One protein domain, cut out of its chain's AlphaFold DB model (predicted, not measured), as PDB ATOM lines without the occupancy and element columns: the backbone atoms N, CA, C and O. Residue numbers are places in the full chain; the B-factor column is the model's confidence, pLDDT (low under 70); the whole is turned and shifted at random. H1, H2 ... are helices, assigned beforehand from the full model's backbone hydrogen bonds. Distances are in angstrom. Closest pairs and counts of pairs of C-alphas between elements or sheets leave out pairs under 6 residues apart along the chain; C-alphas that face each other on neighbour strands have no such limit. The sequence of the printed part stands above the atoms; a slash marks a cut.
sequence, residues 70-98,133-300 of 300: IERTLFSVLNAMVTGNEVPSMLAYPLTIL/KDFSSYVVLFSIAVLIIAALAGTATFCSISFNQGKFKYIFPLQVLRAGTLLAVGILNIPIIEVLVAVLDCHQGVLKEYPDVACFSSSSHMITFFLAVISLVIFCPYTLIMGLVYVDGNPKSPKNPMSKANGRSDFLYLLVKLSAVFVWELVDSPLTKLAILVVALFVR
ATOM      1  N   ILE A  70     109.032  56.028 -52.089       82.31
ATOM      2  CA  ILE A  70     109.071  56.282 -50.637       82.31
ATOM      3  C   ILE A  70     109.201  54.961 -49.882       82.31
ATOM      4  O   ILE A  70     110.048  54.843 -49.001       82.31
ATOM      5  N   GLU A  71     108.411  53.960 -50.263       85.81
ATOM      6  CA  GLU A  71     108.437  52.629 -49.663       85.81
ATOM      7  C   GLU A  71     109.809  51.966 -49.837       85.81
ATOM      8  O   GLU A  71     110.406  51.526 -48.856       85.81
ATOM      9  N   ARG A  72     110.378  51.993 -51.049       84.88
ATOM     10  CA  ARG A  72     111.718  51.456 -51.326       84.88
ATOM     11  C   ARG A  72     112.804  52.189 -50.542       84.88
ATOM     12  O   ARG A  72     113.707  51.545 -50.013       84.88
ATOM     13  N   THR A  73     112.719  53.516 -50.438       86.25
ATOM     14  CA  THR A  73     113.695  54.315 -49.680       86.25
ATOM     15  C   THR A  73     113.606  54.005 -48.191       86.25
ATOM     16  O   THR A  73     114.628  53.747 -47.557       86.25
ATOM     17  N   LEU A  74     112.389  53.962 -47.644       86.31
ATOM     18  CA  LEU A  74     112.148  53.623 -46.249       86.31
ATOM     19  C   LEU A  74     112.657  52.212 -45.952       86.31
ATOM     20  O   LEU A  74     113.487  52.053 -45.066       86.31
ATOM     21  N   PHE A  75     112.256  51.204 -46.730       86.81
ATOM     22  CA  PHE A  75     112.743  49.837 -46.552       86.81
ATOM     23  C   PHE A  75     114.257  49.732 -46.662       86.81
ATOM     24  O   PHE A  75     114.860  48.998 -45.889       86.81
ATOM     25  N   SER A  76     114.884  50.478 -47.570       86.38
ATOM     26  CA  SER A  76     116.339  50.485 -47.705       86.38
ATOM     27  C   SER A  76     117.024  51.052 -46.459       86.38
ATOM     28  O   SER A  76     117.940  50.425 -45.933       86.38
ATOM     29  N   VAL A  77     116.531  52.175 -45.919       86.25
ATOM     30  CA  VAL A  77     117.043  52.767 -44.670       86.25
ATOM     31  C   VAL A  77     116.824  51.826 -43.488       86.25
ATOM     32  O   VAL A  77     117.747  51.585 -42.715       86.25
ATOM     33  N   LEU A  78     115.615  51.281 -43.350       87.06
ATOM     34  CA  LEU A  78     115.248  50.368 -42.271       87.06
ATOM     35  C   LEU A  78     116.092  49.090 -42.320       87.06
ATOM     36  O   LEU A  78     116.717  48.730 -41.325       87.06
ATOM     37  N   ASN A  79     116.206  48.462 -43.492       85.81
ATOM     38  CA  ASN A  79     117.058  47.297 -43.700       85.81
ATOM     39  C   ASN A  79     118.522  47.628 -43.395       85.81
ATOM     40  O   ASN A  79     119.171  46.900 -42.653       85.81
ATOM     41  N   ALA A  80     119.022  48.769 -43.878       85.19
ATOM     42  CA  ALA A  80     120.372  49.220 -43.581       85.19
ATOM     43  C   ALA A  80     120.592  49.477 -42.087       85.19
ATOM     44  O   ALA A  80     121.711  49.308 -41.616       85.19
ATOM     45  N   MET A  81     119.582  49.873 -41.316       85.88
ATOM     46  CA  MET A  81     119.726  50.014 -39.866       85.88
ATOM     47  C   MET A  81     119.769  48.682 -39.132       85.88
ATOM     48  O   MET A  81     120.514  48.580 -38.164       85.88
ATOM     49  N   VAL A  82     119.043  47.673 -39.611       82.88
ATOM     50  CA  VAL A  82     119.065  46.318 -39.041       82.88
ATOM     51  C   VAL A  82     120.364  45.597 -39.409       82.88
ATOM     52  O   VAL A  82     121.036  45.019 -38.555       82.88
ATOM     53  N   THR A  83     120.774  45.661 -40.678       81.69
ATOM     54  CA  THR A  83     121.956  44.941 -41.164       81.69
ATOM     55  C   THR A  83     123.252  45.546 -40.622       81.69
ATOM     56  O   THR A  83     123.613  46.682 -40.930       81.69
ATOM     57  N   GLY A  84     123.997  44.767 -39.838       73.00
ATOM     58  CA  GLY A  84     125.287  45.180 -39.279       73.00
ATOM     59  C   GLY A  84     125.174  46.035 -38.019       73.00
ATOM     60  O   GLY A  84     126.124  46.738 -37.672       73.00
ATOM     61  N   ASN A  85     124.022  46.012 -37.347       74.62
ATOM     62  CA  ASN A  85     123.900  46.551 -36.005       74.62
ATOM     63  C   ASN A  85     124.353  45.527 -34.955       74.62
ATOM     64  O   ASN A  85     123.558  44.957 -34.213       74.62
ATOM     65  N   GLU A  86     125.658  45.278 -34.915       79.12
ATOM     66  CA  GLU A  86     126.262  44.479 -33.856       79.12
ATOM     67  C   GLU A  86     126.648  45.419 -32.712       79.12
ATOM     68  O   GLU A  86     127.717  46.031 -32.712       79.12
ATOM     69  N   VAL A  87     125.743  45.580 -31.746       79.06
ATOM     70  CA  VAL A  87     126.080  46.255 -30.490       79.06
ATOM     71  C   VAL A  87     127.004  45.316 -29.717       79.06
ATOM     72  O   VAL A  87     126.625  44.166 -29.481       79.06
ATOM     73  N   PRO A  88     128.211  45.753 -29.314       83.00
ATOM     74  CA  PRO A  88     129.097  44.895 -28.545       83.00
ATOM     75  C   PRO A  88     128.375  44.476 -27.267       83.00
ATOM     76  O   PRO A  88     127.808  45.314 -26.562       83.00
ATOM     77  N   SER A  89     128.407  43.181 -26.949       81.94
ATOM     78  CA  SER A  89     127.640  42.619 -25.829       81.94
ATOM     79  C   SER A  89     127.954  43.327 -24.504       81.94
ATOM     80  O   SER A  89     127.080  43.467 -23.657       81.94
ATOM     81  N   MET A  90     129.177  43.853 -24.358       85.94
ATOM     82  CA  MET A  90     129.609  44.652 -23.207       85.94
ATOM     83  C   MET A  90     128.788  45.938 -23.000       85.94
ATOM     84  O   MET A  90     128.604  46.336 -21.856       85.94
ATOM     85  N   LEU A  91     128.295  46.583 -24.063       85.75
ATOM     86  CA  LEU A  91     127.432  47.770 -23.967       85.75
ATOM     87  C   LEU A  91     125.949  47.408 -23.884       85.75
ATOM     88  O   LEU A  91     125.180  48.133 -23.263       85.75
ATOM     89  N   ALA A  92     125.548  46.284 -24.478       85.94
ATOM     90  CA  ALA A  92     124.159  45.843 -24.479       85.94
ATOM     91  C   ALA A  92     123.617  45.613 -23.056       85.94
ATOM     92  O   ALA A  92     122.609  46.206 -22.685       85.94
ATOM     93  N   TYR A  93     124.319  44.819 -22.239       87.75
ATOM     94  CA  TYR A  93     123.882  44.507 -20.873       87.75
ATOM     95  C   TYR A  93     123.677  45.737 -19.974       87.75
ATOM     96  O   TYR A  93     122.597  45.853 -19.398       87.75
ATOM     97  N   PRO A  94     124.645  46.667 -19.828       89.25
ATOM     98  CA  PRO A  94     124.440  47.831 -18.976       89.25
ATOM     99  C   PRO A  94     123.331  48.741 -19.503       89.25
ATOM    100  O   PRO A  94     122.588  49.282 -18.694       89.25
ATOM    101  N   LEU A  95     123.165  48.882 -20.825       88.12
ATOM    102  CA  LEU A  95     122.067  49.674 -21.385       88.12
ATOM    103  C   LEU A  95     120.702  49.086 -21.017       88.12
ATOM    104  O   LEU A  95     119.844  49.834 -20.560       88.12
ATOM    105  N   THR A  96     120.522  47.768 -21.136       86.69
ATOM    106  CA  THR A  96     119.274  47.097 -20.738       86.69
ATOM    107  C   THR A  96     119.033  47.177 -19.234       86.69
ATOM    108  O   THR A  96     117.919  47.453 -18.805       86.69
ATOM    109  N   ILE A  97     120.073  46.991 -18.415       89.00
ATOM    110  CA  ILE A  97     119.949  47.118 -16.957       89.00
ATOM    111  C   ILE A  97     119.526  48.540 -16.579       89.00
ATOM    112  O   ILE A  97     118.628  48.705 -15.762       89.00
ATOM    113  N   LEU A  98     120.145  49.564 -17.172       88.62
ATOM    114  CA  LEU A  98     119.795  50.959 -16.905       88.62
ATOM    115  C   LEU A  98     118.381  51.297 -17.385       88.62
ATOM    116  O   LEU A  98     117.648  51.997 -16.696       88.62
ATOM    117  N   LYS A 133     115.645  73.030 -10.128       87.38
ATOM    118  CA  LYS A 133     114.661  73.876  -9.431       87.38
ATOM    119  C   LYS A 133     114.336  75.152 -10.208       87.38
ATOM    120  O   LYS A 133     113.237  75.679 -10.106       87.38
ATOM    121  N   ASP A 134     115.291  75.614 -11.011       92.56
ATOM    122  CA  ASP A 134     115.161  76.825 -11.808       92.56
ATOM    123  C   ASP A 134     114.652  76.515 -13.218       92.56
ATOM    124  O   ASP A 134     115.223  75.691 -13.942       92.56
ATOM    125  N   PHE A 135     113.638  77.263 -13.658       92.62
ATOM    126  CA  PHE A 135     113.078  77.132 -15.005       92.62
ATOM    127  C   PHE A 135     114.124  77.384 -16.106       92.62
ATOM    128  O   PHE A 135     114.118  76.723 -17.140       92.62
ATOM    129  N   SER A 136     115.073  78.299 -15.886       94.38
ATOM    130  CA  SER A 136     116.137  78.591 -16.860       94.38
ATOM    131  C   SER A 136     117.017  77.366 -17.139       94.38
ATOM    132  O   SER A 136     117.262  77.008 -18.291       94.38
ATOM    133  N   SER A 137     117.438  76.662 -16.087       93.88
ATOM    134  CA  SER A 137     118.216  75.426 -16.208       93.88
ATOM    135  C   SER A 137     117.401  74.300 -16.840       93.88
ATOM    136  O   SER A 137     117.937  73.518 -17.625       93.88
ATOM    137  N   TYR A 138     116.101  74.245 -16.552       93.50
ATOM    138  CA  TYR A 138     115.192  73.304 -17.196       93.50
ATOM    139  C   TYR A 138     115.107  73.538 -18.710       93.50
ATOM    140  O   TYR A 138     115.230  72.590 -19.485       93.50
ATOM    141  N   VAL A 139     115.003  74.796 -19.152       95.00
ATOM    142  CA  VAL A 139     114.993  75.151 -20.581       95.00
ATOM    143  C   VAL A 139     116.273  74.694 -21.293       95.00
ATOM    144  O   VAL A 139     116.215  74.294 -22.458       95.00
ATOM    145  N   VAL A 140     117.427  74.694 -20.615       95.19
ATOM    146  CA  VAL A 140     118.673  74.141 -21.177       95.19
ATOM    147  C   VAL A 140     118.550  72.634 -21.417       95.19
ATOM    148  O   VAL A 140     118.847  72.174 -22.520       95.19
ATOM    149  N   LEU A 141     118.065  71.868 -20.434       93.50
ATOM    150  CA  LEU A 141     117.846  70.422 -20.584       93.50
ATOM    151  C   LEU A 141     116.818  70.115 -21.679       93.50
ATOM    152  O   LEU A 141     117.056  69.264 -22.536       93.50
ATOM    153  N   PHE A 142     115.720  70.868 -21.701       95.19
ATOM    154  CA  PHE A 142     114.705  70.795 -22.744       95.19
ATOM    155  C   PHE A 142     115.302  71.033 -24.138       95.19
ATOM    156  O   PHE A 142     115.066  70.259 -25.064       95.19
ATOM    157  N   SER A 143     116.144  72.059 -24.285       96.81
ATOM    158  CA  SER A 143     116.804  72.382 -25.556       96.81
ATOM    159  C   SER A 143     117.737  71.262 -26.019       96.81
ATOM    160  O   SER A 143     117.784  70.959 -27.210       96.81
ATOM    161  N   ILE A 144     118.449  70.614 -25.090       95.94
ATOM    162  CA  ILE A 144     119.291  69.445 -25.384       95.94
ATOM    163  C   ILE A 144     118.429  68.277 -25.882       95.94
ATOM    164  O   ILE A 144     118.768  67.671 -26.897       95.94
ATOM    165  N   ALA A 145     117.303  67.987 -25.224       96.00
ATOM    166  CA  ALA A 145     116.391  66.924 -25.646       96.00
ATOM    167  C   ALA A 145     115.832  67.182 -27.058       96.00
ATOM    168  O   ALA A 145     115.899  66.305 -27.922       96.00
ATOM    169  N   VAL A 146     115.374  68.407 -27.335       97.75
ATOM    170  CA  VAL A 146     114.903  68.812 -28.672       97.75
ATOM    171  C   VAL A 146     116.020  68.708 -29.714       97.75
ATOM    172  O   VAL A 146     115.780  68.226 -30.821       97.75
ATOM    173  N   LEU A 147     117.254  69.097 -29.374       97.56
ATOM    174  CA  LEU A 147     118.408  68.989 -30.272       97.56
ATOM    175  C   LEU A 147     118.732  67.530 -30.607       97.56
ATOM    176  O   LEU A 147     119.011  67.229 -31.767       97.56
ATOM    177  N   ILE A 148     118.655  66.618 -29.633       96.56
ATOM    178  CA  ILE A 148     118.834  65.178 -29.864       96.56
ATOM    179  C   ILE A 148     117.771  64.665 -30.843       96.56
ATOM    180  O   ILE A 148     118.112  63.999 -31.821       96.56
ATOM    181  N   ILE A 149     116.499  65.022 -30.644       97.62
ATOM    182  CA  ILE A 149     115.401  64.621 -31.539       97.62
ATOM    183  C   ILE A 149     115.617  65.177 -32.948       97.62
ATOM    184  O   ILE A 149     115.511  64.439 -33.929       97.62
ATOM    185  N   ALA A 150     115.972  66.459 -33.062       97.56
ATOM    186  CA  ALA A 150     116.259  67.097 -34.339       97.56
ATOM    187  C   ALA A 150     117.454  66.442 -35.049       97.56
ATOM    188  O   ALA A 150     117.407  66.225 -36.260       97.56
ATOM    189  N   ALA A 151     118.503  66.066 -34.311       96.75
ATOM    190  CA  ALA A 151     119.656  65.354 -34.850       96.75
ATOM    191  C   ALA A 151     119.283  63.946 -35.346       96.75
ATOM    192  O   ALA A 151     119.717  63.547 -36.427       96.75
ATOM    193  N   LEU A 152     118.442  63.206 -34.620       95.75
ATOM    194  CA  LEU A 152     117.949  61.887 -35.041       95.75
ATOM    195  C   LEU A 152     117.065  61.981 -36.290       95.75
ATOM    196  O   LEU A 152     117.301  61.277 -37.271       95.75
ATOM    197  N   ALA A 153     116.098  62.899 -36.303       95.56
ATOM    198  CA  ALA A 153     115.236  63.127 -37.461       95.56
ATOM    199  C   ALA A 153     116.038  63.618 -38.679       95.56
ATOM    200  O   ALA A 153     115.835  63.154 -39.806       95.56
ATOM    201  N   GLY A 154     116.997  64.520 -38.455       95.94
ATOM    202  CA  GLY A 154     117.895  65.043 -39.478       95.94
ATOM    203  C   GLY A 154     118.799  63.964 -40.068       95.94
ATOM    204  O   GLY A 154     118.881  63.839 -41.287       95.94
ATOM    205  N   THR A 155     119.428  63.132 -39.232       94.81
ATOM    206  CA  THR A 155     120.281  62.021 -39.696       94.81
ATOM    207  C   THR A 155     119.477  60.933 -40.403       94.81
ATOM    208  O   THR A 155     119.938  60.422 -41.425       94.81
ATOM    209  N   ALA A 156     118.257  60.630 -39.948       92.81
ATOM    210  CA  ALA A 156     117.346  59.713 -40.633       92.81
ATOM    211  C   ALA A 156     116.959  60.232 -42.028       92.81
ATOM    212  O   ALA A 156     117.067  59.507 -43.021       92.81
ATOM    213  N   THR A 157     116.583  61.511 -42.122       93.19
ATOM    214  CA  THR A 157     116.241  62.172 -43.391       93.19
ATOM    215  C   THR A 157     117.451  62.233 -44.323       93.19
ATOM    216  O   THR A 157     117.345  61.916 -45.506       93.19
ATOM    217  N   PHE A 158     118.626  62.572 -43.790       93.38
ATOM    218  CA  PHE A 158     119.878  62.609 -44.541       93.38
ATOM    219  C   PHE A 158     120.242  61.234 -45.109       93.38
ATOM    220  O   PHE A 158     120.606  61.133 -46.285       93.38
ATOM    221  N   CYS A 159     120.112  60.174 -44.306       91.31
ATOM    222  CA  CYS A 159     120.301  58.808 -44.779       91.31
ATOM    223  C   CYS A 159     119.308  58.512 -45.905       91.31
ATOM    224  O   CYS A 159     119.743  58.166 -46.996       91.31
ATOM    225  N   SER A 160     118.011  58.742 -45.691       90.31
ATOM    226  CA  SER A 160     116.953  58.533 -46.693       90.31
ATOM    227  C   SER A 160     117.255  59.203 -48.043       90.31
ATOM    228  O   SER A 160     117.234  58.551 -49.088       90.31
ATOM    229  N   ILE A 161     117.660  60.477 -48.033       91.00
ATOM    230  CA  ILE A 161     118.049  61.208 -49.250       91.00
ATOM    231  C   ILE A 161     119.294  60.588 -49.896       91.00
ATOM    232  O   ILE A 161     119.336  60.404 -51.114       91.00
ATOM    233  N   SER A 162     120.302  60.242 -49.092       90.19
ATOM    234  CA  SER A 162     121.535  59.613 -49.580       90.19
ATOM    235  C   SER A 162     121.264  58.247 -50.218       90.19
ATOM    236  O   SER A 162     121.879  57.928 -51.238       90.19
ATOM    237  N   PHE A 163     120.307  57.482 -49.670       86.94
ATOM    238  CA  PHE A 163     119.861  56.210 -50.234       86.94
ATOM    239  C   PHE A 163     119.210  56.397 -51.604       86.94
ATOM    240  O   PHE A 163     119.549  55.677 -52.542       86.94
ATOM    241  N   ASN A 164     118.354  57.407 -51.749       87.31
ATOM    242  CA  ASN A 164     117.681  57.690 -53.015       87.31
ATOM    243  C   ASN A 164     118.649  58.160 -54.121       87.31
ATOM    244  O   ASN A 164     118.429  57.923 -55.302       87.31
ATOM    245  N   GLN A 165     119.758  58.809 -53.755       88.38
ATOM    246  CA  GLN A 165     120.756  59.267 -54.728       88.38
ATOM    247  C   GLN A 165     121.763  58.184 -55.147       88.38
ATOM    248  O   GLN A 165     122.571  58.436 -56.042       88.38
ATOM    249  N   GLY A 166     121.786  57.021 -54.485       83.38
ATOM    250  CA  GLY A 166     122.754  55.947 -54.750       83.38
ATOM    251  C   GLY A 166     124.217  56.308 -54.441       83.38
ATOM    252  O   GLY A 166     125.135  55.579 -54.810       83.38
ATOM    253  N   LYS A 167     124.469  57.439 -53.765       78.94
ATOM    254  CA  LYS A 167     125.815  57.958 -53.468       78.94
ATOM    255  C   LYS A 167     126.218  57.643 -52.025       78.94
ATOM    256  O   LYS A 167     126.388  58.548 -51.209       78.94
ATOM    257  N   PHE A 168     126.426  56.367 -51.699       69.00
ATOM    258  CA  PHE A 168     126.943  55.971 -50.378       69.00
ATOM    259  C   PHE A 168     128.443  56.202 -50.266       69.00
ATOM    260  O   PHE A 168     129.240  55.268 -50.286       69.00
ATOM    261  N   LYS A 169     128.849  57.464 -50.142       76.88
ATOM    262  CA  LYS A 169     130.242  57.777 -49.808       76.88
ATOM    263  C   LYS A 169     130.501  57.724 -48.297       76.88
ATOM    264  O   LYS A 169     131.636  57.503 -47.889       76.88
ATOM    265  N   TYR A 170     129.471  57.902 -47.464       77.88
ATOM    266  CA  TYR A 170     129.633  58.090 -46.021       77.88
ATOM    267  C   TYR A 170     128.873  57.037 -45.209       77.88
ATOM    268  O   TYR A 170     127.648  57.052 -45.151       77.88
ATOM    269  N   ILE A 171     129.618  56.154 -44.538       86.19
ATOM    270  CA  ILE A 171     129.086  55.152 -43.592       86.19
ATOM    271  C   ILE A 171     128.793  55.787 -42.218       86.19
ATOM    272  O   ILE A 171     127.928  55.324 -41.479       86.19
ATOM    273  N   PHE A 172     129.481  56.884 -41.889       90.94
ATOM    274  CA  PHE A 172     129.409  57.541 -40.582       90.94
ATOM    275  C   PHE A 172     127.986  57.972 -40.156       90.94
ATOM    276  O   PHE A 172     127.589  57.625 -39.045       90.94
ATOM    277  N   PRO A 173     127.166  58.637 -40.997       90.69
ATOM    278  CA  PRO A 173     125.813  59.052 -40.603       90.69
ATOM    279  C   PRO A 173     124.904  57.880 -40.231       90.69
ATOM    280  O   PRO A 173     124.083  58.003 -39.327       90.69
ATOM    281  N   LEU A 174     125.088  56.727 -40.880       90.31
ATOM    282  CA  LEU A 174     124.339  55.514 -40.566       90.31
ATOM    283  C   LEU A 174     124.740  54.948 -39.197       90.31
ATOM    284  O   LEU A 174     123.879  54.507 -38.445       90.31
ATOM    285  N   GLN A 175     126.030  54.994 -38.847       90.88
ATOM    286  CA  GLN A 175     126.505  54.579 -37.522       90.88
ATOM    287  C   GLN A 175     125.960  55.490 -36.418       90.88
ATOM    288  O   GLN A 175     125.473  54.991 -35.405       90.88
ATOM    289  N   VAL A 176     125.980  56.809 -36.639       92.69
ATOM    290  CA  VAL A 176     125.394  57.791 -35.713       92.69
ATOM    291  C   VAL A 176     123.895  57.559 -35.556       92.69
ATOM    292  O   VAL A 176     123.404  57.532 -34.433       92.69
ATOM    293  N   LEU A 177     123.174  57.325 -36.658       92.62
ATOM    294  CA  LEU A 177     121.745  57.035 -36.620       92.62
ATOM    295  C   LEU A 177     121.448  55.751 -35.837       92.62
ATOM    296  O   LEU A 177     120.553  55.756 -34.998       92.62
ATOM    297  N   ARG A 178     122.207  54.667 -36.048       91.75
ATOM    298  CA  ARG A 178     122.023  53.406 -35.307       91.75
ATOM    299  C   ARG A 178     122.288  53.572 -33.813       91.75
ATOM    300  O   ARG A 178     121.441  53.183 -33.014       91.75
ATOM    301  N   ALA A 179     123.422  54.167 -33.442       91.81
ATOM    302  CA  ALA A 179     123.776  54.392 -32.041       91.81
ATOM    303  C   ALA A 179     122.784  55.348 -31.362       91.81
ATOM    304  O   ALA A 179     122.310  55.081 -30.261       91.81
ATOM    305  N   GLY A 180     122.423  56.430 -32.050       94.00
ATOM    306  CA  GLY A 180     121.443  57.398 -31.581       94.00
ATOM    307  C   GLY A 180     120.062  56.777 -31.390       94.00
ATOM    308  O   GLY A 180     119.448  56.993 -30.353       94.00
ATOM    309  N   THR A 181     119.602  55.950 -32.334       93.50
ATOM    310  CA  THR A 181     118.329  55.218 -32.216       93.50
ATOM    311  C   THR A 181     118.359  54.249 -31.042       93.50
ATOM    312  O   THR A 181     117.414  54.226 -30.263       93.50
ATOM    313  N   LEU A 182     119.437  53.472 -30.886       91.81
ATOM    314  CA  LEU A 182     119.580  52.522 -29.781       91.81
ATOM    315  C   LEU A 182     119.463  53.231 -28.426       91.81
ATOM    316  O   LEU A 182     118.739  52.773 -27.546       91.81
ATOM    317  N   LEU A 183     120.139  54.373 -28.272       92.94
ATOM    318  CA  LEU A 183     120.048  55.172 -27.054       92.94
ATOM    319  C   LEU A 183     118.655  55.795 -26.887       92.94
ATOM    320  O   LEU A 183     118.110  55.746 -25.789       92.94
ATOM    321  N   ALA A 184     118.076  56.343 -27.960       94.44
ATOM    322  CA  ALA A 184     116.778  57.015 -27.956       94.44
ATOM    323  C   ALA A 184     115.597  56.083 -27.674       94.44
ATOM    324  O   ALA A 184     114.653  56.505 -27.022       94.44
ATOM    325  N   VAL A 185     115.640  54.840 -28.156       93.38
ATOM    326  CA  VAL A 185     114.623  53.807 -27.899       93.38
ATOM    327  C   VAL A 185     114.843  53.145 -26.531       93.38
ATOM    328  O   VAL A 185     113.875  52.782 -25.858       93.38
ATOM    329  N   GLY A 186     116.102  53.026 -26.100       92.06
ATOM    330  CA  GLY A 186     116.490  52.488 -24.797       92.06
ATOM    331  C   GLY A 186     116.461  53.538 -23.682       92.06
ATOM    332  O   GLY A 186     115.412  54.079 -23.333       92.06
ATOM    333  N   ILE A 187     117.635  53.810 -23.109       91.50
ATOM    334  CA  ILE A 187     117.813  54.597 -21.877       91.50
ATOM    335  C   ILE A 187     117.397  56.075 -21.986       91.50
ATOM    336  O   ILE A 187     117.033  56.693 -20.989       91.50
ATOM    337  N   LEU A 188     117.451  56.691 -23.170       93.31
ATOM    338  CA  LEU A 188     117.063  58.098 -23.333       93.31
ATOM    339  C   LEU A 188     115.563  58.279 -23.578       93.31
ATOM    340  O   LEU A 188     115.089  59.409 -23.502       93.31
ATOM    341  N   ASN A 189     114.806  57.210 -23.839       94.44
ATOM    342  CA  ASN A 189     113.396  57.330 -24.211       94.44
ATOM    343  C   ASN A 189     112.569  57.992 -23.100       94.44
ATOM    344  O   ASN A 189     111.930  59.021 -23.310       94.44
ATOM    345  N   ILE A 190     112.640  57.416 -21.896       92.62
ATOM    346  CA  ILE A 190     111.932  57.897 -20.705       92.62
ATOM    347  C   ILE A 190     112.301  59.354 -20.383       92.62
ATOM    348  O   ILE A 190     111.389  60.179 -20.368       92.62
ATOM    349  N   PRO A 191     113.586  59.720 -20.187       92.88
ATOM    350  CA  PRO A 191     113.931  61.081 -19.787       92.88
ATOM    351  C   PRO A 191     113.623  62.126 -20.861       92.88
ATOM    352  O   PRO A 191     113.217  63.233 -20.522       92.88
ATOM    353  N   ILE A 192     113.768  61.799 -22.153       95.31
ATOM    354  CA  ILE A 192     113.382  62.730 -23.222       95.31
ATOM    355  C   ILE A 192     111.883  63.026 -23.135       95.31
ATOM    356  O   ILE A 192     111.492  64.188 -23.162       95.31
ATOM    357  N   ILE A 193     111.042  62.000 -23.004       95.44
ATOM    358  CA  ILE A 193     109.588  62.192 -22.952       95.44
ATOM    359  C   ILE A 193     109.182  62.898 -21.669       95.44
ATOM    360  O   ILE A 193     108.364  63.805 -21.735       95.44
ATOM    361  N   GLU A 194     109.764  62.532 -20.531       92.69
ATOM    362  CA  GLU A 194     109.509  63.192 -19.250       92.69
ATOM    363  C   GLU A 194     109.787  64.697 -19.350       92.69
ATOM    364  O   GLU A 194     108.922  65.512 -19.034       92.69
ATOM    365  N   VAL A 195     110.947  65.080 -19.896       94.31
ATOM    366  CA  VAL A 195     111.299  66.490 -20.110       94.31
ATOM    367  C   VAL A 195     110.326  67.174 -21.069       94.31
ATOM    368  O   VAL A 195     109.936  68.306 -20.807       94.31
ATOM    369  N   LEU A 196     109.907  66.524 -22.159       95.94
ATOM    370  CA  LEU A 196     108.954  67.114 -23.106       95.94
ATOM    371  C   LEU A 196     107.547  67.273 -22.510       95.94
ATOM    372  O   LEU A 196     106.893  68.285 -22.751       95.94
ATOM    373  N   VAL A 197     107.075  66.285 -21.749       95.12
ATOM    374  CA  VAL A 197     105.729  66.275 -21.162       95.12
ATOM    375  C   VAL A 197     105.640  67.218 -19.965       95.12
ATOM    376  O   VAL A 197     104.593  67.829 -19.776       95.12
ATOM    377  N   ALA A 198     106.728  67.428 -19.219       92.81
ATOM    378  CA  ALA A 198     106.746  68.339 -18.074       92.81
ATOM    379  C   ALA A 198     106.341  69.786 -18.430       92.81
ATOM    380  O   ALA A 198     105.689  70.433 -17.618       92.81
ATOM    381  N   VAL A 199     106.639  70.286 -19.644       93.88
ATOM    382  CA  VAL A 199     106.170  71.619 -20.116       93.88
ATOM    383  C   VAL A 199     104.651  71.664 -20.320       93.88
ATOM    384  O   VAL A 199     104.046  72.731 -20.347       93.88
ATOM    385  N   LEU A 200     104.019  70.511 -20.539       94.62
ATOM    386  CA  LEU A 200     102.601  70.424 -20.881       94.62
ATOM    387  C   LEU A 200     101.699  70.353 -19.640       94.62
ATOM    388  O   LEU A 200     100.496  70.588 -19.765       94.62
ATOM    389  N   ASP A 201     102.253  70.040 -18.462       92.75
ATOM    390  CA  ASP A 201     101.494  69.862 -17.220       92.75
ATOM    391  C   ASP A 201     101.217  71.196 -16.505       92.75
ATOM    392  O   ASP A 201     101.881  71.607 -15.546       92.75
ATOM    393  N   CYS A 202     100.211  71.904 -17.013       91.81
ATOM    394  CA  CYS A 202      99.732  73.162 -16.457       91.81
ATOM    395  C   CYS A 202      98.561  72.942 -15.494       91.81
ATOM    396  O   CYS A 202      97.488  72.488 -15.899       91.81
ATOM    397  N   HIS A 203      98.716  73.378 -14.243       92.81
ATOM    398  CA  HIS A 203      97.670  73.340 -13.225       92.81
ATOM    399  C   HIS A 203      97.289  74.764 -12.806       92.81
ATOM    400  O   HIS A 203      98.142  75.570 -12.453       92.81
ATOM    401  N   GLN A 204      95.998  75.109 -12.865       92.44
ATOM    402  CA  GLN A 204      95.491  76.443 -12.485       92.44
ATOM    403  C   GLN A 204      96.178  77.627 -13.207       92.44
ATOM    404  O   GLN A 204      96.243  78.736 -12.685       92.44
ATOM    405  N   GLY A 205      96.666  77.413 -14.435       90.69
ATOM    406  CA  GLY A 205      97.308  78.454 -15.249       90.69
ATOM    407  C   GLY A 205      98.800  78.670 -14.969       90.69
ATOM    408  O   GLY A 205      99.417  79.500 -15.642       90.69
ATOM    409  N   VAL A 206      99.388  77.906 -14.048       94.50
ATOM    410  CA  VAL A 206     100.831  77.866 -13.776       94.50
ATOM    411  C   VAL A 206     101.390  76.474 -14.049       94.50
ATOM    412  O   VAL A 206     100.652  75.486 -14.071       94.50
ATOM    413  N   LEU A 207     102.692  76.393 -14.304       92.62
ATOM    414  CA  LEU A 207     103.363  75.118 -14.524       92.62
ATOM    415  C   LEU A 207     103.498  74.385 -13.183       92.62
ATOM    416  O   LEU A 207     103.957  74.975 -12.206       92.62
ATOM    417  N   LYS A 208     103.096  73.112 -13.114       90.50
ATOM    418  CA  LYS A 208     103.026  72.370 -11.841       90.50
ATOM    419  C   LYS A 208     104.369  72.273 -11.118       90.50
ATOM    420  O   LYS A 208     104.423  72.430  -9.902       90.50
ATOM    421  N   GLU A 209     105.439  72.035 -11.871       88.00
ATOM    422  CA  GLU A 209     106.803  71.926 -11.338       88.00
ATOM    423  C   GLU A 209     107.440  73.304 -11.081       88.00
ATOM    424  O   GLU A 209     108.278  73.454 -10.196       88.00
ATOM    425  N   TYR A 210     107.021  74.329 -11.833       92.44
ATOM    426  CA  TYR A 210     107.580  75.683 -11.788       92.44
ATOM    427  C   TYR A 210     106.454  76.709 -11.590       92.44
ATOM    428  O   TYR A 210     106.051  77.373 -12.552       92.44
ATOM    429  N   PRO A 211     105.940  76.864 -10.356       91.44
ATOM    430  CA  PRO A 211     104.756  77.684 -10.085       91.44
ATOM    431  C   PRO A 211     104.957  79.173 -10.410       91.44
ATOM    432  O   PRO A 211     103.983  79.887 -10.639       91.44
ATOM    433  N   ASP A 212     106.208  79.634 -10.494       92.75
ATOM    434  CA  ASP A 212     106.562  81.007 -10.877       92.75
ATOM    435  C   ASP A 212     106.343  81.297 -12.375       92.75
ATOM    436  O   ASP A 212     106.393  82.449 -12.812       92.75
ATOM    437  N   VAL A 213     106.105  80.263 -13.190       93.25
ATOM    438  CA  VAL A 213     105.938  80.381 -14.639       93.25
ATOM    439  C   VAL A 213     104.467  80.227 -15.009       93.25
ATOM    440  O   VAL A 213     103.888  79.141 -14.962       93.25
ATOM    441  N   ALA A 214     103.856  81.331 -15.440       94.56
ATOM    442  CA  ALA A 214     102.499  81.330 -15.971       94.56
ATOM    443  C   ALA A 214     102.455  80.668 -17.358       94.56
ATOM    444  O   ALA A 214     103.110  81.135 -18.297       94.56
ATOM    445  N   CYS A 215     101.622  79.638 -17.512       92.19
ATOM    446  CA  CYS A 215     101.578  78.814 -18.719       92.19
ATOM    447  C   CYS A 215     101.175  79.589 -19.979       92.19
ATOM    448  O   CYS A 215     101.747  79.373 -21.047       92.19
ATOM    449  N   PHE A 216     100.208  80.502 -19.850       90.69
ATOM    450  CA  PHE A 216      99.625  81.233 -20.984       90.69
ATOM    451  C   PHE A 216     100.094  82.684 -21.098       90.69
ATOM    452  O   PHE A 216      99.830  83.332 -22.107       90.69
ATOM    453  N   SER A 217     100.774  83.212 -20.076       91.62
ATOM    454  CA  SER A 217     101.221  84.611 -20.064       91.62
ATOM    455  C   SER A 217     102.704  84.774 -20.388       91.62
ATOM    456  O   SER A 217     103.119  85.867 -20.769       91.62
ATOM    457  N   SER A 218     103.516  83.727 -20.221       91.94
ATOM    458  CA  SER A 218     104.954  83.795 -20.473       91.94
ATOM    459  C   SER A 218     105.287  83.414 -21.917       91.94
ATOM    460  O   SER A 218     105.086  82.274 -22.338       91.94
ATOM    461  N   SER A 219     105.853  84.353 -22.681       92.06
ATOM    462  CA  SER A 219     106.265  84.111 -24.071       92.06
ATOM    463  C   SER A 219     107.326  83.014 -24.197       92.06
ATOM    464  O   SER A 219     107.323  82.274 -25.179       92.06
ATOM    465  N   SER A 220     108.224  82.883 -23.213       90.94
ATOM    466  CA  SER A 220     109.256  81.836 -23.223       90.94
ATOM    467  C   SER A 220     108.644  80.445 -23.074       90.94
ATOM    468  O   SER A 220     108.998  79.541 -23.831       90.94
ATOM    469  N   HIS A 221     107.668  80.301 -22.173       94.56
ATOM    470  CA  HIS A 221     106.944  79.051 -21.959       94.56
ATOM    471  C   HIS A 221     106.140  78.629 -23.194       94.56
ATOM    472  O   HIS A 221     106.148  77.461 -23.573       94.56
ATOM    473  N   MET A 222     105.488  79.579 -23.873       94.81
ATOM    474  CA  MET A 222     104.714  79.285 -25.085       94.81
ATOM    475  C   MET A 222     105.585  78.687 -26.197       94.81
ATOM    476  O   MET A 222     105.172  77.738 -26.863       94.81
ATOM    477  N   ILE A 223     106.810  79.195 -26.383       95.88
ATOM    478  CA  ILE A 223     107.749  78.645 -27.372       95.88
ATOM    479  C   ILE A 223     108.141  77.212 -26.997       95.88
ATOM    480  O   ILE A 223     108.073  76.321 -27.845       95.88
ATOM    481  N   THR A 224     108.513  76.968 -25.734       96.25
ATOM    482  CA  THR A 224     108.862  75.615 -25.271       96.25
ATOM    483  C   THR A 224     107.681  74.659 -25.377       96.25
ATOM    484  O   THR A 224     107.866  73.526 -25.802       96.25
ATOM    485  N   PHE A 225     106.461  75.122 -25.101       96.38
ATOM    486  CA  PHE A 225     105.239  74.332 -25.222       96.38
ATOM    487  C   PHE A 225     105.014  73.849 -26.661       96.38
ATOM    488  O   PHE A 225     104.848  72.654 -26.900       96.38
ATOM    489  N   PHE A 226     105.070  74.745 -27.655       97.00
ATOM    490  CA  PHE A 226     104.895  74.342 -29.056       97.00
ATOM    491  C   PHE A 226     106.012  73.421 -29.545       97.00
ATOM    492  O   PHE A 226     105.740  72.433 -30.230       97.00
ATOM    493  N   LEU A 227     107.263  73.712 -29.173       97.75
ATOM    494  CA  LEU A 227     108.387  72.839 -29.498       97.75
ATOM    495  C   LEU A 227     108.236  71.462 -28.849       97.75
ATOM    496  O   LEU A 227     108.586  70.469 -29.485       97.75
ATOM    497  N   ALA A 228     107.679  71.381 -27.639       97.50
ATOM    498  CA  ALA A 228     107.427  70.123 -26.951       97.50
ATOM    499  C   ALA A 228     106.396  69.277 -27.705       97.50
ATOM    500  O   ALA A 228     106.654  68.111 -27.999       97.50
ATOM    501  N   VAL A 229     105.270  69.883 -28.100       97.69
ATOM    502  CA  VAL A 229     104.220  69.208 -28.878       97.69
ATOM    503  C   VAL A 229     104.764  68.700 -30.213       97.69
ATOM    504  O   VAL A 229     104.581  67.528 -30.541       97.69
ATOM    505  N   ILE A 230     105.474  69.543 -30.971       98.19
ATOM    506  CA  ILE A 230     106.079  69.144 -32.254       98.19
ATOM    507  C   ILE A 230     107.084  68.008 -32.040       98.19
ATOM    508  O   ILE A 230     107.071  67.020 -32.775       98.19
ATOM    509  N   SER A 231     107.931  68.119 -31.015       98.12
ATOM    510  CA  SER A 231     108.944  67.111 -30.707       98.12
ATOM    511  C   SER A 231     108.318  65.778 -30.310       98.12
ATOM    512  O   SER A 231     108.768  64.755 -30.809       98.12
ATOM    513  N   LEU A 232     107.247  65.761 -29.508       97.62
ATOM    514  CA  LEU A 232     106.511  64.535 -29.168       97.62
ATOM    515  C   LEU A 232     105.856  63.900 -30.398       97.62
ATOM    516  O   LEU A 232     105.958  62.688 -30.592       97.62
ATOM    517  N   VAL A 233     105.228  64.711 -31.256       97.69
ATOM    518  CA  VAL A 233     104.594  64.240 -32.499       97.69
ATOM    519  C   VAL A 233     105.610  63.618 -33.456       97.69
ATOM    520  O   VAL A 233     105.255  62.714 -34.201       97.69
ATOM    521  N   ILE A 234     106.870  64.054 -33.435       97.25
ATOM    522  CA  ILE A 234     107.940  63.456 -34.244       97.25
ATOM    523  C   ILE A 234     108.563  62.248 -33.529       97.25
ATOM    524  O   ILE A 234     108.740  61.191 -34.132       97.25
ATOM    525  N   PHE A 235     108.888  62.386 -32.244       97.50
ATOM    526  CA  PHE A 235     109.684  61.426 -31.482       97.50
ATOM    527  C   PHE A 235     108.923  60.145 -31.123       97.50
ATOM    528  O   PHE A 235     109.469  59.052 -31.272       97.50
ATOM    529  N   CYS A 236     107.659  60.245 -30.702       96.75
ATOM    530  CA  CYS A 236     106.849  59.077 -30.344       96.75
ATOM    531  C   CYS A 236     106.642  58.109 -31.525       96.75
ATOM    532  O   CYS A 236     106.959  56.928 -31.383       96.75
ATOM    533  N   PRO A 237     106.163  58.539 -32.712       96.25
ATOM    534  CA  PRO A 237     106.039  57.615 -33.837       96.25
ATOM    535  C   PRO A 237     107.402  57.151 -34.348       96.25
ATOM    536  O   PRO A 237     107.520  55.997 -34.747       96.25
ATOM    537  N   TYR A 238     108.435  58.002 -34.300       95.06
ATOM    538  CA  TYR A 238     109.793  57.597 -34.654       95.06
ATOM    539  C   TYR A 238     110.265  56.420 -33.790       95.06
ATOM    540  O   TYR A 238     110.598  55.373 -34.333       95.06
ATOM    541  N   THR A 239     110.231  56.535 -32.460       95.12
ATOM    542  CA  THR A 239     110.684  55.461 -31.557       95.12
ATOM    543  C   THR A 239     109.860  54.181 -31.712       95.12
ATOM    544  O   THR A 239     110.435  53.096 -31.749       95.12
ATOM    545  N   LEU A 240     108.540  54.290 -31.894       94.75
ATOM    546  CA  LEU A 240     107.657  53.142 -32.124       94.75
ATOM    547  C   LEU A 240     107.947  52.415 -33.447       94.75
ATOM    548  O   LEU A 240     108.033  51.186 -33.469       94.75
ATOM    549  N   ILE A 241     108.117  53.153 -34.550       92.50
ATOM    550  CA  ILE A 241     108.478  52.574 -35.856       92.50
ATOM    551  C   ILE A 241     109.852  51.910 -35.765       92.50
ATOM    552  O   ILE A 241     110.040  50.804 -36.267       92.50
ATOM    553  N   MET A 242     110.804  52.559 -35.098       90.25
ATOM    554  CA  MET A 242     112.156  52.030 -34.950       90.25
ATOM    555  C   MET A 242     112.169  50.758 -34.102       90.25
ATOM    556  O   MET A 242     112.795  49.791 -34.520       90.25
ATOM    557  N   GLY A 243     111.410  50.693 -33.003       88.88
ATOM    558  CA  GLY A 243     111.255  49.469 -32.204       88.88
ATOM    559  C   GLY A 243     110.622  48.299 -32.969       88.88
ATOM    560  O   GLY A 243     111.005  47.149 -32.777       88.88
ATOM    561  N   LEU A 244     109.706  48.569 -33.910       87.88
ATOM    562  CA  LEU A 244     109.160  47.524 -34.791       87.88
ATOM    563  C   LEU A 244     110.191  46.970 -35.773       87.88
ATOM    564  O   LEU A 244     110.114  45.802 -36.151       87.88
ATOM    565  N   VAL A 245     111.105  47.820 -36.232       84.31
ATOM    566  CA  VAL A 245     112.067  47.484 -37.283       84.31
ATOM    567  C   VAL A 245     113.314  46.831 -36.709       84.31
ATOM    568  O   VAL A 245     113.902  45.979 -37.370       84.31
ATOM    569  N   TYR A 246     113.711  47.189 -35.491       75.19
ATOM    570  CA  TYR A 246     114.948  46.742 -34.852       75.19
ATOM    571  C   TYR A 246     114.879  45.302 -34.309       75.19
ATOM    572  O   TYR A 246     115.328  45.000 -33.206       75.19
ATOM    573  N   VAL A 247     114.304  44.392 -35.095       71.00
ATOM    574  CA  VAL A 247     114.291  42.958 -34.810       71.00
ATOM    575  C   VAL A 247     115.540  42.358 -35.409       71.00
ATOM    576  O   VAL A 247     115.747  42.417 -36.622       71.00
ATOM    577  N   ASP A 248     116.376  41.769 -34.564       62.91
ATOM    578  CA  ASP A 248     117.529  41.039 -35.057       62.91
ATOM    579  C   ASP A 248     117.046  39.807 -35.840       62.91
ATOM    580  O   ASP A 248     116.346  38.940 -35.311       62.91
ATOM    581  N   GLY A 249     117.392  39.741 -37.126       58.56
ATOM    582  CA  GLY A 249     116.938  38.680 -38.029       58.56
ATOM    583  C   GLY A 249     117.552  37.312 -37.725       58.56
ATOM    584  O   GLY A 249     117.129  36.312 -38.308       58.56
ATOM    585  N   ASN A 250     118.541  37.241 -36.824       63.84
ATOM    586  CA  ASN A 250     119.197  35.994 -36.447       63.84
ATOM    587  C   ASN A 250     119.063  35.683 -34.942       63.84
ATOM    588  O   ASN A 250     120.021  35.871 -34.186       63.84
ATOM    589  N   PRO A 251     117.930  35.098 -34.502       60.78
ATOM    590  CA  PRO A 251     117.696  34.735 -33.098       60.78
ATOM    591  C   PRO A 251     118.616  33.614 -32.581       60.78
ATOM    592  O   PRO A 251     118.543  33.236 -31.416       60.78
ATOM    593  N   LYS A 252     119.456  33.025 -33.444       63.62
ATOM    594  CA  LYS A 252     120.380  31.937 -33.090       63.62
ATOM    595  C   LYS A 252     121.830  32.396 -32.979       63.62
ATOM    596  O   LYS A 252     122.696  31.554 -32.752       63.62
ATOM    597  N   SER A 253     122.123  33.684 -33.166       66.06
ATOM    598  CA  SER A 253     123.493  34.179 -33.044       66.06
ATOM    599  C   SER A 253     123.913  34.199 -31.568       66.06
ATOM    600  O   SER A 253     123.413  35.031 -30.811       66.06
ATOM    601  N   PRO A 254     124.872  33.359 -31.129       65.62
ATOM    602  CA  PRO A 254     125.332  33.345 -29.736       65.62
ATOM    603  C   PRO A 254     126.056  34.641 -29.333       65.62
ATOM    604  O   PRO A 254     126.391  34.828 -28.168       65.62
ATOM    605  N   LYS A 255     126.333  35.530 -30.297       65.62
ATOM    606  CA  LYS A 255     127.051  36.788 -30.086       65.62
ATOM    607  C   LYS A 255     126.139  37.963 -29.727       65.62
ATOM    608  O   LYS A 255     126.655  38.959 -29.223       65.62
ATOM    609  N   ASN A 256     124.823  37.868 -29.955       61.72
ATOM    610  CA  ASN A 256     123.908  38.979 -29.692       61.72
ATOM    611  C   ASN A 256     122.865  38.652 -28.604       61.72
ATOM    612  O   ASN A 256     121.801  38.106 -28.912       61.72
ATOM    613  N   PRO A 257     123.129  39.013 -27.333       63.31
ATOM    614  CA  PRO A 257     122.175  38.814 -26.239       63.31
ATOM    615  C   PRO A 257     120.924  39.699 -26.358       63.31
ATOM    616  O   PRO A 257     119.951  39.461 -25.652       63.31
ATOM    617  N   MET A 258     120.928  40.693 -27.256       64.69
ATOM    618  CA  MET A 258     119.780  41.563 -27.538       64.69
ATOM    619  C   MET A 258     118.902  41.053 -28.684       64.69
ATOM    620  O   MET A 258     117.954  41.741 -29.063       64.69
ATOM    621  N   SER A 259     119.183  39.871 -29.252       62.34
ATOM    622  CA  SER A 259     118.324  39.302 -30.293       62.34
ATOM    623  C   SER A 259     116.965  38.909 -29.698       62.34
ATOM    624  O   SER A 259     116.778  37.858 -29.085       62.34
ATOM    625  N   LYS A 260     115.989  39.812 -29.820       65.88
ATOM    626  CA  LYS A 260     114.611  39.567 -29.391       65.88
ATOM    627  C   LYS A 260     113.912  38.719 -30.449       65.88
ATOM    628  O   LYS A 260     114.003  38.991 -31.641       65.88
ATOM    629  N   ALA A 261     113.160  37.715 -30.004       62.53
ATOM    630  CA  ALA A 261     112.463  36.788 -30.895       62.53
ATOM    631  C   ALA A 261     111.360  37.451 -31.746       62.53
ATOM    632  O   ALA A 261     110.917  36.862 -32.732       62.53
ATOM    633  N   ASN A 262     110.876  38.643 -31.368       79.50
ATOM    634  CA  ASN A 262     109.771  39.310 -32.052       79.50
ATOM    635  C   ASN A 262     109.825  40.843 -31.893       79.50
ATOM    636  O   ASN A 262     109.875  41.349 -30.778       79.50
ATOM    637  N   GLY A 263     109.722  41.603 -32.986       82.56
ATOM    638  CA  GLY A 263     109.601  43.073 -32.918       82.56
ATOM    639  C   GLY A 263     108.305  43.560 -32.297       82.56
ATOM    640  O   GLY A 263     108.238  44.658 -31.754       82.56
ATOM    641  N   ARG A 264     107.264  42.721 -32.316       86.69
ATOM    642  CA  ARG A 264     105.981  43.059 -31.694       86.69
ATOM    643  C   ARG A 264     106.101  43.217 -30.183       86.69
ATOM    644  O   ARG A 264     105.446  44.094 -29.635       86.69
ATOM    645  N   SER A 265     106.924  42.404 -29.516       85.94
ATOM    646  CA  SER A 265     107.125  42.549 -28.071       85.94
ATOM    647  C   SER A 265     107.884  43.829 -27.740       85.94
ATOM    648  O   SER A 265     107.543  44.483 -26.765       85.94
ATOM    649  N   ASP A 266     108.856  44.231 -28.568       86.62
ATOM    650  CA  ASP A 266     109.586  45.486 -28.351       86.62
ATOM    651  C   ASP A 266     108.688  46.710 -28.562       86.62
ATOM    652  O   ASP A 266     108.656  47.615 -27.735       86.62
ATOM    653  N   PHE A 267     107.858  46.686 -29.605       91.25
ATOM    654  CA  PHE A 267     106.838  47.706 -29.822       91.25
ATOM    655  C   PHE A 267     105.841  47.808 -28.662       91.25
ATOM    656  O   PHE A 267     105.562  48.911 -28.197       91.25
ATOM    657  N   LEU A 268     105.307  46.678 -28.178       90.81
ATOM    658  CA  LEU A 268     104.389  46.671 -27.034       90.81
ATOM    659  C   LEU A 268     105.072  47.192 -25.769       90.81
ATOM    660  O   LEU A 268     104.479  47.984 -25.042       90.81
ATOM    661  N   TYR A 269     106.324  46.802 -25.540       89.25
ATOM    662  CA  TYR A 269     107.117  47.292 -24.421       89.25
ATOM    663  C   TYR A 269     107.320  48.808 -24.499       89.25
ATOM    664  O   TYR A 269     107.057  49.509 -23.525       89.25
ATOM    665  N   LEU A 270     107.691  49.345 -25.665       91.88
ATOM    666  CA  LEU A 270     107.796  50.789 -25.873       91.88
ATOM    667  C   LEU A 270     106.460  51.494 -25.662       91.88
ATOM    668  O   LEU A 270     106.424  52.513 -24.983       91.88
ATOM    669  N   LEU A 271     105.360  50.948 -26.177       93.12
ATOM    670  CA  LEU A 271     104.025  51.510 -25.986       93.12
ATOM    671  C   LEU A 271     103.658  51.586 -24.499       93.12
ATOM    672  O   LEU A 271     103.177  52.622 -24.038       93.12
ATOM    673  N   VAL A 272     103.945  50.527 -23.740       90.31
ATOM    674  CA  VAL A 272     103.777  50.506 -22.284       90.31
ATOM    675  C   VAL A 272     104.622  51.593 -21.626       90.31
ATOM    676  O   VAL A 272     104.077  52.365 -20.839       90.31
ATOM    677  N   LYS A 273     105.904  51.734 -21.986       90.50
ATOM    678  CA  LYS A 273     106.757  52.808 -21.454       90.50
ATOM    679  C   LYS A 273     106.199  54.193 -21.738       90.50
ATOM    680  O   LYS A 273     106.087  54.988 -20.815       90.50
ATOM    681  N   LEU A 274     105.827  54.469 -22.992       92.38
ATOM    682  CA  LEU A 274     105.228  55.745 -23.381       92.38
ATOM    683  C   LEU A 274     104.003  56.023 -22.507       92.38
ATOM    684  O   LEU A 274     103.915  57.077 -21.884       92.38
ATOM    685  N   SER A 275     103.089  55.051 -22.408       90.50
ATOM    686  CA  SER A 275     101.872  55.194 -21.609       90.50
ATOM    687  C   SER A 275     102.165  55.438 -20.128       90.50
ATOM    688  O   SER A 275     101.535  56.305 -19.527       90.50
ATOM    689  N   ALA A 276     103.155  54.742 -19.563       88.75
ATOM    690  CA  ALA A 276     103.567  54.908 -18.178       88.75
ATOM    691  C   ALA A 276     104.078  56.330 -17.925       88.75
ATOM    692  O   ALA A 276     103.608  56.961 -16.985       88.75
ATOM    693  N   VAL A 277     104.948  56.865 -18.789       90.44
ATOM    694  CA  VAL A 277     105.468  58.238 -18.657       90.44
ATOM    695  C   VAL A 277     104.339  59.267 -18.770       90.44
ATOM    696  O   VAL A 277     104.205  60.124 -17.902       90.44
ATOM    697  N   PHE A 278     103.480  59.165 -19.791       90.75
ATOM    698  CA  PHE A 278     102.367  60.107 -19.977       90.75
ATOM    699  C   PHE A 278     101.408  60.120 -18.791       90.75
ATOM    700  O   PHE A 278     101.009  61.184 -18.327       90.75
ATOM    701  N   VAL A 279     101.030  58.945 -18.295       88.62
ATOM    702  CA  VAL A 279     100.143  58.829 -17.134       88.62
ATOM    703  C   VAL A 279     100.830  59.356 -15.890       88.62
ATOM    704  O   VAL A 279     100.197  60.018 -15.073       88.62
ATOM    705  N   TRP A 280     102.115  59.055 -15.732       86.56
ATOM    706  CA  TRP A 280     102.860  59.465 -14.563       86.56
ATOM    707  C   TRP A 280     102.931  60.988 -14.426       86.56
ATOM    708  O   TRP A 280     102.703  61.502 -13.326       86.56
ATOM    709  N   GLU A 281     103.200  61.680 -15.532       87.81
ATOM    710  CA  GLU A 281     103.277  63.139 -15.565       87.81
ATOM    711  C   GLU A 281     101.888  63.789 -15.527       87.81
ATOM    712  O   GLU A 281     101.644  64.643 -14.684       87.81
ATOM    713  N   LEU A 282     100.948  63.354 -16.375       88.25
ATOM    714  CA  LEU A 282      99.690  64.083 -16.599       88.25
ATOM    715  C   LEU A 282      98.539  63.707 -15.657       88.25
ATOM    716  O   LEU A 282      97.536  64.417 -15.608       88.25
ATOM    717  N   VAL A 283      98.607  62.573 -14.953       88.94
ATOM    718  CA  VAL A 283      97.514  62.121 -14.080       88.94
ATOM    719  C   VAL A 283      97.872  62.365 -12.622       88.94
ATOM    720  O   VAL A 283      98.852  61.831 -12.123       88.94
ATOM    721  N   ASP A 284      97.033  63.093 -11.888       84.56
ATOM    722  CA  ASP A 284      97.254  63.327 -10.453       84.56
ATOM    723  C   ASP A 284      96.780  62.167  -9.561       84.56
ATOM    724  O   ASP A 284      97.247  62.005  -8.435       84.56
ATOM    725  N   SER A 285      95.870  61.320 -10.057       85.75
ATOM    726  CA  SER A 285      95.285  60.221  -9.280       85.75
ATOM    727  C   SER A 285      96.301  59.101  -8.990       85.75
ATOM    728  O   SER A 285      96.737  58.416  -9.924       85.75
ATOM    729  N   PRO A 286      96.627  58.816  -7.711       82.06
ATOM    730  CA  PRO A 286      97.607  57.790  -7.350       82.06
ATOM    731  C   PRO A 286      97.134  56.367  -7.684       82.06
ATOM    732  O   PRO A 286      97.948  55.512  -8.027       82.06
ATOM    733  N   LEU A 287      95.819  56.111  -7.646       82.56
ATOM    734  CA  LEU A 287      95.244  54.809  -8.012       82.56
ATOM    735  C   LEU A 287      95.456  54.497  -9.495       82.56
ATOM    736  O   LEU A 287      95.789  53.367  -9.847       82.56
ATOM    737  N   THR A 288      95.313  55.503 -10.359       81.88
ATOM    738  CA  THR A 288      95.532  55.350 -11.802       81.88
ATOM    739  C   THR A 288      97.003  55.075 -12.108       81.88
ATOM    740  O   THR A 288      97.298  54.197 -12.921       81.88
ATOM    741  N   LYS A 289      97.928  55.753 -11.407       82.44
ATOM    742  CA  LYS A 289      99.371  55.482 -11.518       82.44
ATOM    743  C   LYS A 289      99.700  54.036 -11.143       82.44
ATOM    744  O   LYS A 289     100.391  53.356 -11.893       82.44
ATOM    745  N   LEU A 290      99.152  53.546 -10.026       79.62
ATOM    746  CA  LEU A 290      99.374  52.173  -9.565       79.62
ATOM    747  C   LEU A 290      98.806  51.139 -10.550       79.62
ATOM    748  O   LEU A 290      99.495  50.180 -10.883       79.62
ATOM    749  N   ALA A 291      97.586  51.345 -11.052       81.25
ATOM    750  CA  ALA A 291      96.953  50.419 -11.994       81.25
ATOM    751  C   ALA A 291      97.788  50.224 -13.271       81.25
ATOM    752  O   ALA A 291      97.973  49.099 -13.731       81.25
ATOM    753  N   ILE A 292      98.335  51.311 -13.819       77.69
ATOM    754  CA  ILE A 292      99.145  51.264 -15.042       77.69
ATOM    755  C   ILE A 292     100.525  50.673 -14.781       77.69
ATOM    756  O   ILE A 292     101.023  49.920 -15.612       77.69
ATOM    757  N   LEU A 293     101.103  50.923 -13.607       74.50
ATOM    758  CA  LEU A 293     102.357  50.295 -13.202       74.50
ATOM    759  C   LEU A 293     102.222  48.772 -13.097       74.50
ATOM    760  O   LEU A 293     103.081  48.042 -13.585       74.50
ATOM    761  N   VAL A 294     101.115  48.287 -12.530       78.00
ATOM    762  CA  VAL A 294     100.819  46.850 -12.475       78.00
ATOM    763  C   VAL A 294     100.731  46.271 -13.887       78.00
ATOM    764  O   VAL A 294     101.406  45.288 -14.177       78.00
ATOM    765  N   VAL A 295      99.974  46.902 -14.791       77.94
ATOM    766  CA  VAL A 295      99.901  46.462 -16.197       77.94
ATOM    767  C   VAL A 295     101.287  46.465 -16.847       77.94
ATOM    768  O   VAL A 295     101.641  45.499 -17.518       77.94
ATOM    769  N   ALA A 296     102.097  47.497 -16.612       74.38
ATOM    770  CA  ALA A 296     103.434  47.608 -17.180       74.38
ATOM    771  C   ALA A 296     104.377  46.483 -16.727       74.38
ATOM    772  O   ALA A 296     105.156  45.980 -17.535       74.38
ATOM    773  N   LEU A 297     104.270  46.046 -15.468       73.81
ATOM    774  CA  LEU A 297     105.033  44.914 -14.940       73.81
ATOM    775  C   LEU A 297     104.609  43.570 -15.551       73.81
ATOM    776  O   LEU A 297     105.453  42.694 -15.712       73.81
ATOM    777  N   PHE A 298     103.330  43.404 -15.907       74.62
ATOM    778  CA  PHE A 298     102.799  42.158 -16.480       74.62
ATOM    779  C   PHE A 298     103.023  42.002 -17.994       74.62
ATOM    780  O   PHE A 298     102.892  40.892 -18.503       74.62
ATOM    781  N   VAL A 299     103.322  43.081 -18.725       71.50
ATOM    782  CA  VAL A 299     103.525  43.043 -20.193       71.50
ATOM    783  C   VAL A 299     104.966  42.662 -20.582       71.50
ATOM    784  O   VAL A 299     105.256  42.473 -21.764       71.50
ATOM    785  N   ARG A 300     105.865  42.516 -19.608       61.03
ATOM    786  CA  ARG A 300     107.251  42.081 -19.812       61.03
ATOM    787  C   ARG A 300     107.371  40.558 -19.881       61.03
ATOM    788  O   ARG A 300     108.133  40.090 -20.756       61.03
TER     789      ARG A 300
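This is residues 70 to 98 and 133 to 300 of the 300 residues of an uncharacterized protein of Gonapodya prolifera (strain JEL478) (UniProt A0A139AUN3). Two long helices, H3 and H6, cross steeply in the body; H5 and H7 lie alongside H6 in an up-and-down bundle, each helix running against the one before it, and H8 folds back along H7. H4 meets H6 with its last residues, 181 to 185, about perpendicular to it, H1 packs on one end of H3 with residues 73 to 77, and H2 touches no helix. The 197 printed residues include eight named helices, H1 to H8 in chain order, and no named strand; the class is all helix. The whole is compact, with a radius of gyration of the C-alphas of 18.8 A and spans of 53 by 41 by 31 A.

H1, residues 70 to 82, touches H3, residues 135 to 164, with residues 73 to 77 alone; the closest C-alphas, of Thr 73 and Ser 160, are 6.1 A apart. H2, residues 89 to 98, is apart from H1 and H3. H3 touches H4, residues 172 to 185, at a steep tilt of 49 degrees, opposite ways, the closest C-alphas being Thr 155 and Leu 177 at 6.0 A. H3 touches H6, residues 219 to 245, at a steep tilt of 43 degrees, the same way, the closest C-alphas being Val 146 and Ser 231 at 6.5 A. H4 touches H6 about perpendicular, at 80 degrees, the closest C-alphas being Val 185 and Thr 239 at 5.6 A. H5, residues 189 to 198, and H6 form a hairpin at a shallow tilt of 27 degrees, with the C-alphas of Leu 196 and Ala 228 closest at 5.1 A. H6 and H7, residues 263 to 282, form another at 21 degrees, with Leu 244 and Gly 263 closest at 4.8 A between C-alphas. H7 and H8, residues 286 to 298, form a third at 13 degrees, with the C-alphas of Val 272 and Ala 296 closest at 5.9 A. Every O i to N i+4 pair is within hydrogen-bond range in H1, H3, H4, H5, H7 and H8; the counts are 5 of 6 in H2 and 22 of 23 in H6.

H1 begins at C-alpha 70, (109.071, 56.282, -50.637). From first to last C-alpha H3 measures 42.9 A, H6 39.4 A and H7 28.4 A. H8 ends at C-alpha 298, (102.799, 42.158, -16.480).

The farthest C-alphas, of Ser 217 and Lys 252, are 57.5 A apart. Residues 99 to 132 are not printed, and C-alphas 98 and 133 are 24.6 A apart across the cut. The links H5 to H6 and H6 to H7 are long. The pLDDT is under 70 at residues 168, 248 to 261 and 300.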